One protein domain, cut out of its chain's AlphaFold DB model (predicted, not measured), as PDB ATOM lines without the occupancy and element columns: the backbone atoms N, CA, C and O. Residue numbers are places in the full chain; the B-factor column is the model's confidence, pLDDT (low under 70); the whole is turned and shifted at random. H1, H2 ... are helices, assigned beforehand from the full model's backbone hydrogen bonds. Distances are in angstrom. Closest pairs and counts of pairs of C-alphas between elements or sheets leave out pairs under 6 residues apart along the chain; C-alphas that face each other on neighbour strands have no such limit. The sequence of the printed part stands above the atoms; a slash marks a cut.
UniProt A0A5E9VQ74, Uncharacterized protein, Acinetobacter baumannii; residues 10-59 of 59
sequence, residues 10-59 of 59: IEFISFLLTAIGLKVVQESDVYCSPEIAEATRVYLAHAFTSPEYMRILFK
ATOM      1  N   ILE A  10      28.089  -8.275  36.277       85.94
ATOM      2  CA  ILE A  10      28.829  -8.138  35.017       85.94
ATOM      3  C   ILE A  10      29.652  -9.400  34.729       85.94
ATOM      4  O   ILE A  10      29.608  -9.911  33.613       85.94
ATOM      5  N   GLU A  11      30.356  -9.945  35.726       85.94
ATOM      6  CA  GLU A  11      31.134 -11.186  35.574       85.94
ATOM      7  C   GLU A  11      30.232 -12.375  35.223       85.94
ATOM      8  O   GLU A  11      30.557 -13.165  34.336       85.94
ATOM      9  N   PHE A  12      29.062 -12.466  35.861       87.88
ATOM     10  CA  PHE A  12      28.071 -13.496  35.558       87.88
ATOM     11  C   PHE A  12      27.542 -13.407  34.128       87.88
ATOM     12  O   PHE A  12      27.529 -14.415  33.420       87.88
ATOM     13  N   ILE A  13      27.154 -12.213  33.680       88.56
ATOM     14  CA  ILE A  13      26.665 -12.002  32.315       88.56
ATOM     15  C   ILE A  13      27.777 -12.286  31.299       88.56
ATOM     16  O   ILE A  13      27.544 -12.997  30.326       88.56
ATOM     17  N   SER A  14      28.996 -11.802  31.541       86.19
ATOM     18  CA  SER A  14      30.138 -12.039  30.651       86.19
ATOM     19  C   SER A  14      30.440 -13.530  30.489       86.19
ATOM     20  O   SER A  14      30.686 -14.004  29.376       86.19
ATOM     21  N   PHE A  15      30.403 -14.288  31.588       87.94
ATOM     22  CA  PHE A  15      30.605 -15.733  31.548       87.94
ATOM     23  C   PHE A  15      29.467 -16.449  30.817       87.94
ATOM     24  O   PHE A  15      29.733 -17.307  29.980       87.94
ATOM     25  N   LEU A  16      28.212 -16.072  31.082       90.19
ATOM     26  CA  LEU A  16      27.047 -16.638  30.403       90.19
ATOM     27  C   LEU A  16      27.130 -16.432  28.886       90.19
ATOM     28  O   LEU A  16      26.951 -17.390  28.139       90.19
ATOM     29  N   LEU A  17      27.442 -15.210  28.443       89.69
ATOM     30  CA  LEU A  17      27.613 -14.872  27.026       89.69
ATOM     31  C   LEU A  17      28.715 -15.722  26.382       89.69
ATOM     32  O   LEU A  17      28.509 -16.300  25.318       89.69
ATOM     33  N   THR A  18      29.846 -15.880  27.071       87.94
ATOM     34  CA  THR A  18      30.952 -16.722  26.592       87.94
ATOM     35  C   THR A  18      30.545 -18.198  26.503       87.94
ATOM     36  O   THR A  18      30.866 -18.865  25.522       87.94
ATOM     37  N   ALA A  19      29.799 -18.711  27.488       90.69
ATOM     38  CA  ALA A  19      29.354 -20.104  27.535       90.69
ATOM     39  C   ALA A  19      28.391 -20.472  26.391       90.69
ATOM     40  O   ALA A  19      28.408 -21.610  25.928       90.69
ATOM     41  N   ILE A  20      27.594 -19.516  25.902       92.62
ATOM     42  CA  ILE A  20      26.731 -19.699  24.720       92.62
ATOM     43  C   ILE A  20      27.443 -19.374  23.394       92.62
ATOM     44  O   ILE A  20      26.801 -19.307  22.349       92.62
ATOM     45  N   GLY A  21      28.767 -19.180  23.423       85.94
ATOM     46  CA  GLY A  21      29.595 -18.955  22.237       85.94
ATOM     47  C   GLY A  21      29.615 -17.512  21.729       85.94
ATOM     48  O   GLY A  21      30.100 -17.269  20.624       85.94
ATOM     49  N   LEU A  22      29.113 -16.545  22.504       85.00
ATOM     50  CA  LEU A  22      29.177 -15.130  22.146       85.00
ATOM     51  C   LEU A  22      30.481 -14.506  22.646       85.00
ATOM     52  O   LEU A  22      30.843 -14.600  23.819       85.00
ATOM     53  N   LYS A  23      31.187 -13.825  21.740       81.44
ATOM     54  CA  LYS A  23      32.408 -13.089  22.064       81.44
ATOM     55  C   LYS A  23      32.045 -11.749  22.706       81.44
ATOM     56  O   LYS A  23      31.451 -10.896  22.052       81.44
ATOM     57  N   VAL A  24      32.449 -11.547  23.957       80.44
ATOM     58  CA  VAL A  24      32.404 -10.232  24.608       80.44
ATOM     59  C   VAL A  24      33.638  -9.446  24.168       80.44
ATOM     60  O   VAL A  24      34.764  -9.927  24.300       80.44
ATOM     61  N   VAL A  25      33.432  -8.263  23.602       79.19
ATOM     62  CA  VAL A  25      34.496  -7.364  23.137       79.19
ATOM     63  C   VAL A  25      34.321  -5.990  23.768       79.19
ATOM     64  O   VAL A  25      33.237  -5.679  24.268       79.19
ATOM     65  N   GLN A  26      35.376  -5.173  23.775       76.44
ATOM     66  CA  GLN A  26      35.236  -3.784  24.206       76.44
ATOM     67  C   GLN A  26      34.373  -3.025  23.197       76.44
ATOM     68  O   GLN A  26      34.355  -3.359  22.014       76.44
ATOM     69  N   GLU A  27      33.669  -1.991  23.651       73.12
ATOM     70  CA  GLU A  27      32.819  -1.169  22.781       73.12
ATOM     71  C   GLU A  27      33.605  -0.601  21.589       73.12
ATOM     72  O   GLU A  27      33.123  -0.623  20.462       73.12
ATOM     73  N   SER A  28      34.863  -0.206  21.812       73.19
ATOM     74  CA  SER A  28      35.775   0.279  20.767       73.19
ATOM     75  C   SER A  28      36.132  -0.763  19.703       73.19
ATOM     76  O   SER A  28      36.516  -0.392  18.597       73.19
ATOM     77  N   ASP A  29      36.024  -2.053  20.030       71.12
ATOM     78  CA  ASP A  29      36.306  -3.157  19.107       71.12
ATOM     79  C   ASP A  29      35.076  -3.523  18.264       71.12
ATOM     80  O   ASP A  29      35.190  -4.254  17.273       71.12
ATOM     81  N   VAL A  30      33.891  -3.022  18.631       67.50
ATOM     82  CA  VAL A  30      32.685  -3.115  17.807       67.50
ATOM     83  C   VAL A  30      32.818  -2.081  16.692       67.50
ATOM     84  O   VAL A  30      32.292  -0.975  16.764       67.50
ATOM     85  N   TYR A  31      33.556  -2.439  15.640       59.19
ATOM     86  CA  TYR A  31      33.706  -1.606  14.447       59.19
ATOM     87  C   TYR A  31      32.401  -1.615  13.637       59.19
ATOM     88  O   TYR A  31      32.271  -2.290  12.617       59.19
ATOM     89  N   CYS A  32      31.395  -0.897  14.125       69.19
ATOM     90  CA  CYS A  32      30.175  -0.614  13.391       69.19
ATOM     91  C   CYS A  32      30.042   0.903  13.317       69.19
ATOM     92  O   CYS A  32      29.705   1.551  14.307       69.19
ATOM     93  N   SER A  33      30.363   1.482  12.158       80.12
ATOM     94  CA  SER A  33      30.098   2.902  11.921       80.12
ATOM     95  C   SER A  33      28.615   3.181  12.210       80.12
ATOM     96  O   SER A  33      27.785   2.364  11.787       80.12
ATOM     97  N   PRO A  34      28.256   4.287  12.883       80.62
ATOM     98  CA  PRO A  34      26.864   4.604  13.221       80.62
ATOM     99  C   PRO A  34      25.900   4.476  12.031       80.62
ATOM    100  O   PRO A  34      24.773   4.004  12.177       80.62
ATOM    101  N   GLU A  35      26.374   4.804  10.832       83.94
ATOM    102  CA  GLU A  35      25.648   4.697   9.570       83.94
ATOM    103  C   GLU A  35      25.318   3.242   9.198       83.94
ATOM    104  O   GLU A  35      24.213   2.954   8.744       83.94
ATOM    105  N   ILE A  36      26.248   2.307   9.423       82.44
ATOM    106  CA  ILE A  36      26.042   0.869   9.180       82.44
ATOM    107  C   ILE A  36      25.111   0.281  10.237       82.44
ATOM    108  O   ILE A  36      24.260  -0.542   9.893       82.44
ATOM    109  N   ALA A  37      25.224   0.714  11.495       82.88
ATOM    110  CA  ALA A  37      24.311   0.287  12.551       82.88
ATOM    111  C   ALA A  37      22.867   0.681  12.207       82.88
ATOM    112  O   ALA A  37      21.965  -0.159  12.250       82.88
ATOM    113  N   GLU A  38      22.659   1.929  11.783       84.81
ATOM    114  CA  GLU A  38      21.337   2.439  11.424       84.81
ATOM    115  C   GLU A  38      20.798   1.814  10.133       84.81
ATOM    116  O   GLU A  38      19.646   1.375  10.091       84.81
ATOM    117  N   ALA A  39      21.634   1.677   9.100       85.56
ATOM    118  CA  ALA A  39      21.249   0.989   7.869       85.56
ATOM    119  C   ALA A  39      20.843  -0.469   8.142       85.56
ATOM    120  O   ALA A  39      19.824  -0.935   7.629       85.56
ATOM    121  N   THR A  40      21.592  -1.173   8.998       85.00
ATOM    122  CA  THR A  40      21.284  -2.552   9.405       85.00
ATOM    123  C   THR A  40      19.987  -2.617  10.205       85.00
ATOM    124  O   THR A  40      19.172  -3.509   9.976       85.00
ATOM    125  N   ARG A  41      19.741  -1.655  11.102       85.31
ATOM    126  CA  ARG A  41      18.492  -1.563  11.871       85.31
ATOM    127  C   ARG A  41      17.277  -1.415  10.952       85.31
ATOM    128  O   ARG A  41      16.307  -2.156  11.107       85.31
ATOM    129  N   VAL A  42      17.333  -0.489   9.991       86.00
ATOM    130  CA  VAL A  42      16.260  -0.275   9.000       86.00
ATOM    131  C   VAL A  42      16.078  -1.517   8.132       86.00
ATOM    132  O   VAL A  42      14.956  -1.988   7.949       86.00
ATOM    133  N   TYR A  43      17.177  -2.095   7.647       84.38
ATOM    134  CA  TYR A  43      17.149  -3.334   6.884       84.38
ATOM    135  C   TYR A  43      16.456  -4.462   7.649       84.38
ATOM    136  O   TYR A  43      15.522  -5.046   7.117       84.38
ATOM    137  N   LEU A  44      16.838  -4.732   8.901       83.12
ATOM    138  CA  LEU A  44      16.225  -5.784   9.717       83.12
ATOM    139  C   LEU A  44      14.742  -5.509  10.007       83.12
ATOM    140  O   LEU A  44      13.940  -6.441   9.995       83.12
ATOM    141  N   ALA A  45      14.359  -4.245  10.212       84.12
ATOM    142  CA  ALA A  45      12.961  -3.861  10.415       84.12
ATOM    143  C   ALA A  45      12.079  -4.174   9.191       84.12
ATOM    144  O   ALA A  45      10.911  -4.530   9.345       84.12
ATOM    145  N   HIS A  46      12.639  -4.080   7.981       84.25
ATOM    146  CA  HIS A  46      11.919  -4.333   6.729       84.25
ATOM    147  C   HIS A  46      12.209  -5.704   6.106       84.25
ATOM    148  O   HIS A  46      11.445  -6.164   5.255       84.25
ATOM    149  N   ALA A  47      13.254  -6.396   6.549       82.00
ATOM    150  CA  ALA A  47      13.674  -7.704   6.060       82.00
ATOM    151  C   ALA A  47      12.537  -8.730   6.134       82.00
ATOM    152  O   ALA A  47      12.247  -9.410   5.151       82.00
ATOM    153  N   PHE A  48      11.820  -8.769   7.260       75.81
ATOM    154  CA  PHE A  48      10.679  -9.668   7.464       75.81
ATOM    155  C   PHE A  48       9.454  -9.314   6.617       75.81
ATOM    156  O   PHE A  48       8.586 -10.156   6.405       75.81
ATOM    157  N   THR A  49       9.386  -8.082   6.108       83.62
ATOM    158  CA  THR A  49       8.316  -7.636   5.205       83.62
ATOM    159  C   THR A  49       8.639  -7.875   3.731       83.62
ATOM    160  O   THR A  49       7.787  -7.626   2.885       83.62
ATOM    161  N   SER A  50       9.838  -8.379   3.411       81.62
ATOM    162  CA  SER A  50      10.256  -8.729   2.052       81.62
ATOM    163  C   SER A  50      10.180 -10.250   1.832       81.62
ATOM    164  O   SER A  50      11.055 -10.987   2.301       81.62
ATOM    165  N   PRO A  51       9.168 -10.758   1.098       81.56
ATOM    166  CA  PRO A  51       9.004 -12.195   0.862       81.56
ATOM    167  C   PRO A  51      10.181 -12.827   0.110       81.56
ATOM    168  O   PRO A  51      10.551 -13.967   0.384       81.56
ATOM    169  N   GLU A  52      10.795 -12.084  -0.815       83.38
ATOM    170  CA  GLU A  52      11.965 -12.546  -1.572       83.38
ATOM    171  C   GLU A  52      13.195 -12.704  -0.673       83.38
ATOM    172  O   GLU A  52      13.922 -13.690  -0.785       83.38
ATOM    173  N   TYR A  53      13.394 -11.778   0.268       79.06
ATOM    174  CA  TYR A  53      14.502 -11.842   1.216       79.06
ATOM    175  C   TYR A  53      14.388 -13.053   2.153       79.06
ATOM    176  O   TYR A  53      15.339 -13.820   2.312       79.06
ATOM    177  N   MET A  54      13.193 -13.287   2.700       80.50
ATOM    178  CA  MET A  54      12.918 -14.447   3.552       80.50
ATOM    179  C   MET A  54      13.096 -15.772   2.796       80.50
ATOM    180  O   MET A  54      13.614 -16.737   3.354       80.50
ATOM    181  N   ARG A  55      12.732 -15.823   1.508       83.19
ATOM    182  CA  ARG A  55      12.920 -17.024   0.680       83.19
ATOM    183  C   ARG A  55      14.396 -17.385   0.483       83.19
ATOM    184  O   ARG A  55      14.705 -18.564   0.367       83.19
ATOM    185  N   ILE A  56      15.296 -16.400   0.433       83.00
ATOM    186  CA  ILE A  56      16.747 -16.636   0.340       83.00
ATOM    187  C   ILE A  56      17.302 -17.163   1.671       83.00
ATOM    188  O   ILE A  56      18.124 -18.073   1.660       83.00
ATOM    189  N   LEU A  57      16.851 -16.609   2.801       73.44
ATOM    190  CA  LEU A  57      17.337 -16.970   4.140       73.44
ATOM    191  C   LEU A  57      16.943 -18.379   4.599       73.44
ATOM    192  O   LEU A  57      17.713 -19.015   5.311       73.44
ATOM    193  N   PHE A  58      15.750 -18.850   4.231       78.75
ATOM    194  CA  PHE A  58      15.183 -20.120   4.712       78.75
ATOM    195  C   PHE A  58      15.153 -21.216   3.637       78.75
ATOM    196  O   PHE A  58      14.253 -22.058   3.629       78.75
ATOM    197  N   LYS A  59      16.111 -21.179   2.710       58.00
ATOM    198  CA  LYS A  59      16.297 -22.206   1.682       58.00
ATOM    199  C   LYS A  59      17.252 -23.292   2.163       58.00
ATOM    200  O   LYS A  59      16.981 -24.466   1.834       58.00
TER     201      LYS A  59
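What this domain is: This is residues 10 to 59 of the 59 residues of an uncharacterized protein of Acinetobacter baumannii (UniProt A0A5E9VQ74). The printed part is an open arch without a packed core: H1 is one foot, residues 20 to 33 climb from it and cross over, and H2 descends on the far side to a corner with the short H3. Its 50 residues include three named helices, H1, H2 and H3 in chain order, and no named strand; the class is all helix. It is extended, with a radius of gyration of the C-alphas of 15.5 A, and flat, spanning 41 by 27 by 14 A.

How they stand to each other: H1, residues 10 to 19, is apart from H2, residues 34 to 47, and from H3, residues 51 to 57. H2 and H3 are close but not clearly touching; their closest C-alphas, of Ala 47 and Tyr 53, are 6.4 A apart. They run opposite ways at a steep tilt of 69 degrees, only just short of about perpendicular. In H1, H2 and H3 every O i to N i+4 pair is within hydrogen-bond range.

Where its parts are: H1 begins at C-alpha 10 (28.829, -8.138, 35.017) and is 14.1 A long. H2 is 19.4 A long, and H3, 10.1 A, ends at C-alpha 57 (17.337, -16.970, 4.140).

The domain as a whole: The C-alphas farthest apart, of Glu 11 and Glu 52, are 41.8 A apart. The printed part has no cut; the link H1 to H2 is long, H2 to H3 tight. Residues 30 to 32 and 59 have pLDDT under 70.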